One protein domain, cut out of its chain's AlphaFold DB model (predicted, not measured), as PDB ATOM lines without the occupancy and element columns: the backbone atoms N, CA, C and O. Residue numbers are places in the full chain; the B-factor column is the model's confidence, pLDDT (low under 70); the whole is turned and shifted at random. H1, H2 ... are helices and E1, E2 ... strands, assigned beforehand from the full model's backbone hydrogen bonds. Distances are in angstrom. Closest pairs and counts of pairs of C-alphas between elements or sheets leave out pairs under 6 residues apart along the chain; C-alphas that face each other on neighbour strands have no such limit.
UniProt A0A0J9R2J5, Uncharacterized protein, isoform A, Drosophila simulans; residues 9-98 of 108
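What this domain is: This is residues 9 to 98 of the 108 residues of the protein "Uncharacterized protein, isoform A" of Drosophila simulans (UniProt A0A0J9R2J5). Picture a twisted sheet of four long strands with one helix, H3, packed slantwise over one face near one end of the strands, and two short helices, H1 and H2, gathered at the other end beside the edge where E2 begins. The strands run roughly along the longest axis, and the edge strand E1 is only loosely joined to the rest, while a loop of residues 58 to 69 extends past the end of the sheet away from H3. The printed part has 90 residues, with three named helices and four named strands in the order E1, H1, H2, E2, E3, E4, H3. The sheet's order is E1, E4, E3, E2, antiparallel throughout, and the class is mixed, helices and strands. The whole is only just compact, close to loose, with a radius of gyration of the C-alphas of 14.2 A and spans of 39 by 29 by 22 A.

Where its parts are: Find C-alpha 9 at (49.742, 16.971, 59.176); there strand E1 begins, and it runs through residues 9 to 14 for 15.0 A. After a short link come helix H1, residues 25 to 28, and, across another short link, helix H2, residues 35 to 39. Strand E2 follows with no residue between, residues 40 to 45, 13.6 A long. A tight link of four residues brings you to strand E3, residues 50 to 57, which starts at C-alpha 50, (42.124, 12.251, 53.581), and covers 22.3 A. Past a long link you reach strand E4, residues 70 to 77, 23.6 A long. A short link of six residues then leads to helix H3, residues 84 to 96, 18.1 A long, which ends at C-alpha 96, (45.277, 18.140, 38.503).

How they stand to each other: Begin with the sheet, twisted, its C-alphas up to 4.5 A off the best plane. E2, E3 and E4 form a meander, each strand the antiparallel neighbour of the one before, and both E2 with E3 and E3 with E4 are hairpins. Between E3 and E4 look at N 53 and O 74, 2.8 A, and N 72 and O 55, 2.8 A; their directions stand at 164 degrees. Between E2 and E3, at 159 degrees, N 43 and O 52 are 2.8 A apart. At the edge strand E1, antiparallel to E4 at 160 degrees, C-alphas 11 and 74 face each other at 5.2 A, but no backbone N and O across this pair are within hydrogen-bond range. H3 is on the sheet and makes two layers with it, a helix on one face of a sheet. Its height over the sheet is 9.5 A, it lies over E3 and E2, and on the local plane it stands at 32 degrees to E2, only just slantwise to the strands. Its closest C-alphas to E3 are those of Ile 90 and Val 52, 7.1 A apart. H1 and H2 touch, with the C-alphas of Arg 26 and Arg 38 closest at 4.5 A, and each only grazes the sheet, H1 with residues 25 to 26 and H2 with residues 36 to 39. Both are apart from H3. Each O i to N i+4 pair in H2 and H3 is within hydrogen-bond range; H1 is too short for such a pair.

The domain as a whole: Look for the two C-alphas farthest apart at Asp 32 and Val 84, 41.5 A from each other. The printed part has no cut. Its one long link joins E3 to E4, residues 58 to 69, with C-alphas 13 to 21 A from the mean of all C-alphas. The mean pLDDT of the printed part is 70.2, and 38 residues are under 70: residues 9 to 27, residue 29, residues 35 to 37 and residues 57 to 71.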
ATOM      1  N   ARG A   9      49.764  15.581  59.633       48.72
ATOM      2  CA  ARG A   9      49.742  16.971  59.176       48.72
ATOM      3  C   ARG A   9      51.099  17.250  58.525       48.72
ATOM      4  O   ARG A   9      52.054  17.581  59.219       48.72
ATOM      5  N   LEU A  10      51.197  17.112  57.204       45.78
ATOM      6  CA  LEU A  10      52.322  17.689  56.464       45.78
ATOM      7  C   LEU A  10      51.956  19.149  56.189       45.78
ATOM      8  O   LEU A  10      51.109  19.436  55.348       45.78
ATOM      9  N   THR A  11      52.516  20.061  56.984       41.69
ATOM     10  CA  THR A  11      52.415  21.512  56.766       41.69
ATOM     11  C   THR A  11      53.754  21.975  56.247       41.69
ATOM     12  O   THR A  11      54.738  21.884  56.978       41.69
ATOM     13  N   GLN A  12      53.819  22.425  54.998       49.22
ATOM     14  CA  GLN A  12      55.070  22.943  54.470       49.22
ATOM     15  C   GLN A  12      54.829  24.109  53.520       49.22
ATOM     16  O   GLN A  12      54.023  24.020  52.597       49.22
ATOM     17  N   TRP A  13      55.533  25.203  53.794       42.16
ATOM     18  CA  TRP A  13      55.494  26.442  53.032       42.16
ATOM     19  C   TRP A  13      56.027  26.201  51.621       42.16
ATOM     20  O   TRP A  13      57.151  25.724  51.451       42.16
ATOM     21  N   LEU A  14      55.223  26.522  50.610       48.19
ATOM     22  CA  LEU A  14      55.638  26.448  49.216       48.19
ATOM     23  C   LEU A  14      55.926  27.866  48.728       48.19
ATOM     24  O   LEU A  14      55.045  28.548  48.219       48.19
ATOM     25  N   LYS A  15      57.179  28.308  48.875       40.38
ATOM     26  CA  LYS A  15      57.682  29.475  48.143       40.38
ATOM     27  C   LYS A  15      58.093  29.000  46.746       40.38
ATOM     28  O   LYS A  15      58.857  28.042  46.636       40.38
ATOM     29  N   TYR A  16      57.600  29.662  45.702       45.47
ATOM     30  CA  TYR A  16      58.051  29.502  44.312       45.47
ATOM     31  C   TYR A  16      58.092  28.081  43.760       45.47
ATOM     32  O   TYR A  16      59.153  27.455  43.693       45.47
ATOM     33  N   GLN A  17      56.981  27.615  43.202       42.41
ATOM     34  CA  GLN A  17      57.048  26.522  42.239       42.41
ATOM     35  C   GLN A  17      56.316  26.928  40.970       42.41
ATOM     36  O   GLN A  17      55.278  27.573  41.071       42.41
ATOM     37  N   ASN A  18      56.869  26.550  39.807       42.03
ATOM     38  CA  ASN A  18      56.384  26.756  38.422       42.03
ATOM     39  C   ASN A  18      54.980  26.165  38.139       42.03
ATOM     40  O   ASN A  18      54.679  25.676  37.052       42.03
ATOM     41  N   THR A  19      54.137  26.127  39.153       46.09
ATOM     42  CA  THR A  19      52.721  25.836  39.110       46.09
ATOM     43  C   THR A  19      52.016  27.070  38.559       46.09
ATOM     44  O   THR A  19      52.511  28.190  38.710       46.09
ATOM     45  N   LYS A  20      50.874  26.887  37.894       47.00
ATOM     46  CA  LYS A  20      50.032  28.038  37.558       47.00
ATOM     47  C   LYS A  20      49.757  28.800  38.859       47.00
ATOM     48  O   LYS A  20      49.405  28.131  39.832       47.00
ATOM     49  N   PRO A  21      49.932  30.132  38.894       50.41
ATOM     50  CA  PRO A  21      49.599  30.894  40.083       50.41
ATOM     51  C   PRO A  21      48.158  30.562  40.460       50.41
ATOM     52  O   PRO A  21      47.252  30.647  39.628       50.41
ATOM     53  N   PHE A  22      47.968  30.086  41.687       55.88
ATOM     54  CA  PHE A  22      46.636  30.015  42.254       55.88
ATOM     55  C   PHE A  22      46.195  31.454  42.476       55.88
ATOM     56  O   PHE A  22      46.778  32.148  43.306       55.88
ATOM     57  N   GLU A  23      45.201  31.908  41.714       56.34
ATOM     58  CA  GLU A  23      44.533  33.168  42.023       56.34
ATOM     59  C   GLU A  23      43.980  33.054  43.436       56.34
ATOM     60  O   GLU A  23      43.287  32.084  43.777       56.34
ATOM     61  N   CYS A  24      44.361  34.001  44.296       60.41
ATOM     62  CA  CYS A  24      43.894  33.934  45.658       60.41
ATOM     63  C   CYS A  24      42.388  34.115  45.677       60.41
ATOM     64  O   CYS A  24      41.847  35.162  45.333       60.41
ATOM     65  N   PHE A  25      41.703  33.092  46.174       65.25
ATOM     66  CA  PHE A  25      40.250  33.076  46.232       65.25
ATOM     67  C   PHE A  25      39.673  34.127  47.194       65.25
ATOM     68  O   PHE A  25      38.462  34.307  47.230       65.25
ATOM     69  N   ARG A  26      40.518  34.872  47.923       65.88
ATOM     70  CA  ARG A  26      40.127  36.027  48.747       65.88
ATOM     71  C   ARG A  26      39.258  37.012  47.975       65.88
ATOM     72  O   ARG A  26      38.298  37.523  48.542       65.88
ATOM     73  N   GLU A  27      39.583  37.241  46.706       67.12
ATOM     74  CA  GLU A  27      38.863  38.161  45.820       67.12
ATOM     75  C   GLU A  27      37.545  37.576  45.293       67.12
ATOM     76  O   GLU A  27      36.665  38.311  44.857       67.12
ATOM     77  N   HIS A  28      37.362  36.257  45.392       70.44
ATOM     78  CA  HIS A  28      36.162  35.554  44.935       70.44
ATOM     79  C   HIS A  28      35.057  35.490  46.004       70.44
ATOM     80  O   HIS A  28      33.961  35.002  45.726       70.44
ATOM     81  N   TYR A  29      35.324  35.969  47.222       66.06
ATOM     82  CA  TYR A  29      34.396  35.936  48.352       66.06
ATOM     83  C   TYR A  29      34.157  37.342  48.920       66.06
ATOM     84  O   TYR A  29      35.072  38.161  48.974       66.06
ATOM     85  N   SER A  30      32.929  37.611  49.389       73.38
ATOM     86  CA  SER A  30      32.558  38.918  49.962       73.38
ATOM     87  C   SER A  30      33.491  39.317  51.114       73.38
ATOM     88  O   SER A  30      33.759  38.472  51.974       73.38
ATOM     89  N   PRO A  31      33.933  40.589  51.204       76.12
ATOM     90  CA  PRO A  31      34.766  41.065  52.306       76.12
ATOM     91  C   PRO A  31      34.139  40.866  53.696       76.12
ATOM     92  O   PRO A  31      34.888  40.776  54.669       76.12
ATOM     93  N   ASP A  32      32.813  40.721  53.777       80.94
ATOM     94  CA  ASP A  32      32.066  40.476  55.018       80.94
ATOM     95  C   ASP A  32      32.254  39.054  55.574       80.94
ATOM     96  O   ASP A  32      31.955  38.784  56.738       80.94
ATOM     97  N   MET A  33      32.751  38.113  54.762       74.94
ATOM     98  CA  MET A  33      33.055  36.764  55.235       74.94
ATOM     99  C   MET A  33      34.329  36.752  56.096       74.94
ATOM    100  O   MET A  33      35.289  37.483  55.807       74.94
ATOM    101  N   PRO A  34      34.410  35.871  57.111       76.25
ATOM    102  CA  PRO A  34      35.622  35.704  57.905       76.25
ATOM    103  C   PRO A  34      36.852  35.467  57.026       76.25
ATOM    104  O   PRO A  34      36.806  34.695  56.066       76.25
ATOM    105  N   LEU A  35      37.972  36.108  57.370       67.75
ATOM    106  CA  LEU A  35      39.216  36.023  56.598       67.75
ATOM    107  C   LEU A  35      39.665  34.569  56.381       67.75
ATOM    108  O   LEU A  35      40.050  34.211  55.275       67.75
ATOM    109  N   ALA A  36      39.512  33.714  57.397       67.44
ATOM    110  CA  ALA A  36      39.831  32.291  57.305       67.44
ATOM    111  C   ALA A  36      39.062  31.575  56.178       67.44
ATOM    112  O   ALA A  36      39.646  30.778  55.451       67.44
ATOM    113  N   THR A  37      37.778  31.892  55.979       69.56
ATOM    114  CA  THR A  37      36.955  31.338  54.888       69.56
ATOM    115  C   THR A  37      37.433  31.827  53.527       69.56
ATOM    116  O   THR A  37      37.462  31.075  52.561       69.56
ATOM    117  N   ARG A  38      37.865  33.085  53.463       71.00
ATOM    118  CA  ARG A  38      38.406  33.706  52.251       71.00
ATOM    119  C   ARG A  38      39.840  33.283  51.931       71.00
ATOM    120  O   ARG A  38      40.329  33.597  50.854       71.00
ATOM    121  N   GLN A  39      40.506  32.598  52.861       75.38
ATOM    122  CA  GLN A  39      41.898  32.165  52.755       75.38
ATOM    123  C   GLN A  39      42.079  30.648  52.751       75.38
ATOM    124  O   GLN A  39      43.185  30.209  52.482       75.38
ATOM    125  N   SER A  40      41.053  29.827  52.995       80.25
ATOM    126  CA  SER A  40      41.129  28.356  52.954       80.25
ATOM    127  C   SER A  40      40.135  27.717  51.966       80.25
ATOM    128  O   SER A  40      38.959  28.070  51.945       80.25
ATOM    129  N   VAL A  41      40.589  26.723  51.186       82.75
ATOM    130  CA  VAL A  41      39.717  25.859  50.370       82.75
ATOM    131  C   VAL A  41      40.201  24.405  50.355       82.75
ATOM    132  O   VAL A  41      41.393  24.126  50.200       82.75
ATOM    133  N   PHE A  42      39.279  23.449  50.478       85.06
ATOM    134  CA  PHE A  42      39.580  22.038  50.229       85.06
ATOM    135  C   PHE A  42      39.560  21.762  48.727       85.06
ATOM    136  O   PHE A  42      38.518  21.871  48.085       85.06
ATOM    137  N   LEU A  43      40.709  21.376  48.172       85.31
ATOM    138  CA  LEU A  43      40.820  20.965  46.772       85.31
ATOM    139  C   LEU A  43      40.234  19.568  46.557       85.31
ATOM    140  O   LEU A  43      39.638  19.291  45.520       85.31
ATOM    141  N   GLU A  44      40.395  18.682  47.543       88.75
ATOM    142  CA  GLU A  44      39.770  17.363  47.538       88.75
ATOM    143  C   GLU A  44      39.684  16.791  48.953       88.75
ATOM    144  O   GLU A  44      40.585  16.976  49.768       88.75
ATOM    145  N   THR A  45      38.619  16.053  49.247       89.81
ATOM    146  CA  THR A  45      38.492  15.241  50.460       89.81
ATOM    147  C   THR A  45      37.458  14.144  50.233       89.81
ATOM    148  O   THR A  45      36.526  14.314  49.447       89.81
ATOM    149  N   ASP A  46      37.602  13.010  50.915       86.44
ATOM    150  CA  ASP A  46      36.543  11.998  51.008       86.44
ATOM    151  C   ASP A  46      35.763  12.073  52.334       86.44
ATOM    152  O   ASP A  46      35.002  11.154  52.648       86.44
ATOM    153  N   ASN A  47      35.962  13.150  53.108       84.56
ATOM    154  CA  ASN A  47      35.391  13.410  54.435       84.56
ATOM    155  C   ASN A  47      35.671  12.322  55.482       84.56
ATOM    156  O   ASN A  47      35.082  12.333  56.562       84.56
ATOM    157  N   LYS A  48      36.530  11.353  55.158       84.62
ATOM    158  CA  LYS A  48      36.783  10.189  55.999       84.62
ATOM    159  C   LYS A  48      38.266   9.992  56.187       84.62
ATOM    160  O   LYS A  48      38.729  10.093  57.301       84.62
ATOM    161  N   ASN A  49      39.018   9.738  55.128       84.31
ATOM    162  CA  ASN A  49      40.377   9.226  55.212       84.31
ATOM    163  C   ASN A  49      41.451  10.248  54.841       84.31
ATOM    164  O   ASN A  49      42.578  10.102  55.311       84.31
ATOM    165  N   TYR A  50      41.147  11.238  53.994       85.88
ATOM    166  CA  TYR A  50      42.124  12.251  53.581       85.88
ATOM    167  C   TYR A  50      41.491  13.585  53.182       85.88
ATOM    168  O   TYR A  50      40.304  13.671  52.851       85.88
ATOM    169  N   ALA A  51      42.321  14.625  53.164       87.12
ATOM    170  CA  ALA A  51      41.991  15.910  52.568       87.12
ATOM    171  C   ALA A  51      43.246  16.604  52.020       87.12
ATOM    172  O   ALA A  51      44.327  16.484  52.595       87.12
ATOM    173  N   VAL A  52      43.090  17.344  50.926       86.56
ATOM    174  CA  VAL A  52      44.082  18.263  50.361       86.56
ATOM    175  C   VAL A  52      43.505  19.667  50.484       86.56
ATOM    176  O   VAL A  52      42.471  19.981  49.896       86.56
ATOM    177  N   HIS A  53      44.158  20.501  51.278       85.75
ATOM    178  CA  HIS A  53      43.703  21.831  51.660       85.75
ATOM    179  C   HIS A  53      44.728  22.859  51.189       85.75
ATOM    180  O   HIS A  53      45.920  22.734  51.460       85.75
ATOM    181  N   LEU A  54      44.252  23.861  50.457       80.25
ATOM    182  CA  LEU A  54      45.023  25.015  50.025       80.25
ATOM    183  C   LEU A  54      44.670  26.224  50.894       80.25
ATOM    184  O   LEU A  54      43.493  26.531  51.095       80.25
ATOM    185  N   THR A  55      45.689  26.921  51.380       79.75
ATOM    186  CA  THR A  55      45.542  28.161  52.137       79.75
ATOM    187  C   THR A  55      46.278  29.290  51.434       79.75
ATOM    188  O   THR A  55      47.474  29.177  51.194       79.75
ATOM    189  N   CYS A  56      45.573  30.369  51.121       75.00
ATOM    190  CA  CYS A  56      46.145  31.624  50.659       75.00
ATOM    191  C   CYS A  56      46.801  32.364  51.818       75.00
ATOM    192  O   CYS A  56      46.154  32.676  52.819       75.00
ATOM    193  N   LEU A  57      48.078  32.669  51.649       68.75
ATOM    194  CA  LEU A  57      48.847  33.524  52.530       68.75
ATOM    195  C   LEU A  57      48.821  34.898  51.859       68.75
ATOM    196  O   LEU A  57      49.289  35.060  50.738       68.75
ATOM    197  N   GLY A  58      48.092  35.835  52.458       60.25
ATOM    198  CA  GLY A  58      48.068  37.208  51.960       60.25
ATOM    199  C   GLY A  58      49.226  38.022  52.534       60.25
ATOM    200  O   GLY A  58      49.830  37.614  53.529       60.25
ATOM    201  N   ALA A  59      49.391  39.236  52.002       52.44
ATOM    202  CA  ALA A  59      50.347  40.246  52.472       52.44
ATOM    203  C   ALA A  59      50.209  40.607  53.967       52.44
ATOM    204  O   ALA A  59      51.127  41.145  54.572       52.44
ATOM    205  N   ASP A  60      49.063  40.286  54.579       51.34
ATOM    206  CA  ASP A  60      48.806  40.466  56.012       51.34
ATOM    207  C   ASP A  60      49.520  39.409  56.886       51.34
ATOM    208  O   ASP A  60      49.519  39.507  58.114       51.34
ATOM    209  N   SER A  61      50.116  38.371  56.282       51.03
ATOM    210  CA  SER A  61      51.026  37.470  56.986       51.03
ATOM    211  C   SER A  61      52.395  38.141  57.087       51.03
ATOM    212  O   SER A  61      52.981  38.543  56.086       51.03
ATOM    213  N   SER A  62      52.897  38.291  58.314       42.28
ATOM    214  CA  SER A  62      54.077  39.088  58.691       42.28
ATOM    215  C   SER A  62      55.421  38.646  58.079       42.28
ATOM    216  O   SER A  62      56.471  39.068  58.555       42.28
ATOM    217  N   GLU A  63      55.408  37.772  57.072       43.84
ATOM    218  CA  GLU A  63      56.583  37.183  56.421       43.84
ATOM    219  C   GLU A  63      56.708  37.546  54.925       43.84
ATOM    220  O   GLU A  63      57.647  37.097  54.266       43.84
ATOM    221  N   GLU A  64      55.807  38.364  54.368       48.09
ATOM    222  CA  GLU A  64      55.830  38.754  52.949       48.09
ATOM    223  C   GLU A  64      56.403  40.166  52.733       48.09
ATOM    224  O   GLU A  64      55.739  41.169  52.973       48.09
ATOM    225  N   SER A  65      57.644  40.247  52.240       43.62
ATOM    226  CA  SER A  65      58.294  41.495  51.797       43.62
ATOM    227  C   SER A  65      58.164  41.778  50.295       43.62
ATOM    228  O   SER A  65      58.601  42.833  49.847       43.62
ATOM    229  N   ASP A  66      57.598  40.850  49.511       50.75
ATOM    230  CA  ASP A  66      57.822  40.809  48.054       50.75
ATOM    231  C   ASP A  66      56.548  41.002  47.202       50.75
ATOM    232  O   ASP A  66      56.591  40.752  46.004       50.75
ATOM    233  N   GLU A  67      55.410  41.410  47.788       51.22
ATOM    234  CA  GLU A  67      54.124  41.653  47.079       51.22
ATOM    235  C   GLU A  67      53.553  40.445  46.293       51.22
ATOM    236  O   GLU A  67      52.617  40.576  45.504       51.22
ATOM    237  N   MET A  68      54.084  39.240  46.513       51.84
ATOM    238  CA  MET A  68      53.678  38.018  45.816       51.84
ATOM    239  C   MET A  68      52.677  37.215  46.648       51.84
ATOM    240  O   MET A  68      52.947  36.915  47.806       51.84
ATOM    241  N   ALA A  69      51.574  36.775  46.032       56.19
ATOM    242  CA  ALA A  69      50.622  35.864  46.664       56.19
ATOM    243  C   ALA A  69      51.277  34.499  46.946       56.19
ATOM    244  O   ALA A  69      51.582  33.747  46.014       56.19
ATOM    245  N   ASN A  70      51.479  34.156  48.222       65.12
ATOM    246  CA  ASN A  70      51.944  32.827  48.609       65.12
ATOM    247  C   ASN A  70      50.769  31.912  48.971       65.12
ATOM    248  O   ASN A  70      49.664  32.337  49.310       65.12
ATOM    249  N   TYR A  71      51.006  30.604  48.912       69.69
ATOM    250  CA  TYR A  71      50.026  29.615  49.336       69.69
ATOM    251  C   TYR A  71      50.685  28.453  50.077       69.69
ATOM    252  O   TYR A  71      51.824  28.054  49.827       69.69
ATOM    253  N   LEU A  72      49.931  27.889  51.010       75.50
ATOM    254  CA  LEU A  72      50.283  26.728  51.804       75.50
ATOM    255  C   LEU A  72      49.389  25.560  51.385       75.50
ATOM    256  O   LEU A  72      48.166  25.656  51.440       75.50
ATOM    257  N   VAL A  73      50.000  24.438  51.007       77.69
ATOM    258  CA  VAL A  73      49.280  23.183  50.760       77.69
ATOM    259  C   VAL A  73      49.462  22.272  51.964       77.69
ATOM    260  O   VAL A  73      50.585  21.937  52.340       77.69
ATOM    261  N   GLN A  74      48.354  21.836  52.552       79.38
ATOM    262  CA  GLN A  74      48.326  20.842  53.616       79.38
ATOM    263  C   GLN A  74      47.609  19.595  53.116       79.38
ATOM    264  O   GLN A  74      46.466  19.644  52.667       79.38
ATOM    265  N   THR A  75      48.290  18.457  53.197       80.31
ATOM    266  CA  THR A  75      47.665  17.152  52.971       80.31
ATOM    267  C   THR A  75      47.508  16.450  54.306       80.31
ATOM    268  O   THR A  75      48.470  16.311  55.067       80.31
ATOM    269  N   TYR A  76      46.291  15.991  54.563       81.19
ATOM    270  CA  TYR A  76      45.931  15.246  55.752       81.19
ATOM    271  C   TYR A  76      45.546  13.821  55.388       81.19
ATOM    272  O   TYR A  76      44.883  13.592  54.375       81.19
ATOM    273  N   ALA A  77      45.898  12.880  56.256       81.88
ATOM    274  CA  ALA A  77      45.389  11.519  56.212       81.88
ATOM    275  C   ALA A  77      45.139  10.992  57.630       81.88
ATOM    276  O   ALA A  77      45.849  11.365  58.571       81.88
ATOM    277  N   ILE A  78      44.132  10.126  57.788       80.69
ATOM    278  CA  ILE A  78      43.907   9.399  59.048       80.69
ATOM    279  C   ILE A  78      45.078   8.463  59.320       80.69
ATOM    280  O   ILE A  78      45.616   8.451  60.422       80.69
ATOM    281  N   ASP A  79      45.471   7.674  58.326       77.88
ATOM    282  CA  ASP A  79      46.509   6.673  58.514       77.88
ATOM    283  C   ASP A  79      47.889   7.273  58.301       77.88
ATOM    284  O   ASP A  79      48.131   8.009  57.342       77.88
ATOM    285  N   ARG A  80      48.843   6.868  59.149       74.06
ATOM    286  CA  ARG A  80      50.251   7.248  58.970       74.06
ATOM    287  C   ARG A  80      50.832   6.725  57.646       74.06
ATOM    288  O   ARG A  80      51.788   7.273  57.110       74.06
ATOM    289  N   ARG A  81      50.266   5.634  57.135       80.62
ATOM    290  CA  ARG A  81      50.575   5.061  55.826       80.62
ATOM    291  C   ARG A  81      49.255   4.858  55.092       80.62
ATOM    292  O   ARG A  81      48.630   3.813  55.273       80.62
ATOM    293  N   PRO A  82      48.786   5.861  54.333       80.69
ATOM    294  CA  PRO A  82      47.525   5.752  53.623       80.69
ATOM    295  C   PRO A  82      47.578   4.596  52.626       80.69
ATOM    296  O   PRO A  82      48.621   4.314  52.035       80.69
ATOM    297  N   SER A  83      46.441   3.937  52.402       87.31
ATOM    298  CA  SER A  83      46.368   2.872  51.396       87.31
ATOM    299  C   SER A  83      46.824   3.370  50.016       87.31
ATOM    300  O   SER A  83      46.644   4.541  49.671       87.31
ATOM    301  N   VAL A  84      47.320   2.462  49.169       87.94
ATOM    302  CA  VAL A  84      47.712   2.779  47.779       87.94
ATOM    303  C   VAL A  84      46.591   3.507  47.026       87.94
ATOM    304  O   VAL A  84      46.853   4.398  46.221       87.94
ATOM    305  N   ARG A  85      45.326   3.166  47.307       90.25
ATOM    306  CA  ARG A  85      44.159   3.839  46.726       90.25
ATOM    307  C   ARG A  85      44.067   5.306  47.157       90.25
ATOM    308  O   ARG A  85      43.835   6.151  46.299       90.25
ATOM    309  N   ILE A  86      44.241   5.602  48.446       88.06
ATOM    310  CA  ILE A  86      44.211   6.976  48.974       88.06
ATOM    311  C   ILE A  86      45.403   7.771  48.442       88.06
ATOM    312  O   ILE A  86      45.217   8.872  47.928       88.06
ATOM    313  N   MET A  87      46.602   7.184  48.452       86.94
ATOM    314  CA  MET A  87      47.789   7.831  47.892       86.94
ATOM    315  C   MET A  87      47.616   8.174  46.414       86.94
ATOM    316  O   MET A  87      47.938   9.285  46.006       86.94
ATOM    317  N   LYS A  88      47.033   7.276  45.609       89.25
ATOM    318  CA  LYS A  88      46.716   7.574  44.204       89.25
ATOM    319  C   LYS A  88      45.789   8.779  44.053       89.25
ATOM    320  O   LYS A  88      46.021   9.577  43.151       89.25
ATOM    321  N   LYS A  89      44.778   8.930  44.915       90.50
ATOM    322  CA  LYS A  89      43.877  10.092  44.877       90.50
ATOM    323  C   LYS A  89      44.614  11.388  45.213       90.50
ATOM    324  O   LYS A  89      44.581  12.304  44.407       90.50
ATOM    325  N   ILE A  90      45.373  11.415  46.312       86.56
ATOM    326  CA  ILE A  90      46.193  12.575  46.713       86.56
ATOM    327  C   ILE A  90      47.128  13.009  45.571       86.56
ATOM    328  O   ILE A  90      47.179  14.181  45.202       86.56
ATOM    329  N   LEU A  91      47.831  12.047  44.960       86.19
ATOM    330  CA  LEU A  91      48.734  12.299  43.833       86.19
ATOM    331  C   LEU A  91      47.983  12.848  42.606       86.19
ATOM    332  O   LEU A  91      48.489  13.738  41.923       86.19
ATOM    333  N   GLN A  92      46.778  12.341  42.323       89.50
ATOM    334  CA  GLN A  92      45.927  12.844  41.242       89.50
ATOM    335  C   GLN A  92      45.434  14.268  41.509       89.50
ATOM    336  O   GLN A  92      45.461  15.077  40.582       89.50
ATOM    337  N   THR A  93      45.038  14.594  42.743       87.69
ATOM    338  CA  THR A  93      44.655  15.955  43.140       87.69
ATOM    339  C   THR A  93      45.820  16.913  42.914       87.69
ATOM    340  O   THR A  93      45.662  17.905  42.207       87.69
ATOM    341  N   HIS A  94      47.014  16.582  43.416       84.31
ATOM    342  CA  HIS A  94      48.202  17.415  43.218       84.31
ATOM    343  C   HIS A  94      48.504  17.621  41.733       84.31
ATOM    344  O   HIS A  94      48.643  18.757  41.293       84.31
ATOM    345  N   LYS A  95      48.490  16.550  40.928       84.38
ATOM    346  CA  LYS A  95      48.719  16.646  39.480       84.38
ATOM    347  C   LYS A  95      47.673  17.515  38.771       84.38
ATOM    348  O   LYS A  95      48.043  18.330  37.931       84.38
ATOM    349  N   ARG A  96      46.381  17.353  39.091       85.25
ATOM    350  CA  ARG A  96      45.277  18.140  38.503       85.25
ATOM    351  C   ARG A  96      45.443  19.632  38.782       85.25
ATOM    352  O   ARG A  96      45.170  20.450  37.912       85.25
ATOM    353  N   HIS A  97      45.902  19.952  39.986       80.00
ATOM    354  CA  HIS A  97      46.073  21.310  40.485       80.00
ATOM    355  C   HIS A  97      47.488  21.865  40.269       80.00
ATOM    356  O   HIS A  97      47.789  22.963  40.720       80.00
ATOM    357  N   GLY A  98      48.359  21.126  39.576       76.19
ATOM    358  CA  GLY A  98      49.737  21.535  39.320       76.19
ATOM    359  C   GLY A  98      50.609  21.642  40.572       76.19
ATOM    360  O   GLY A  98      51.660  22.255  40.489       76.19
TER     361      GLY A  98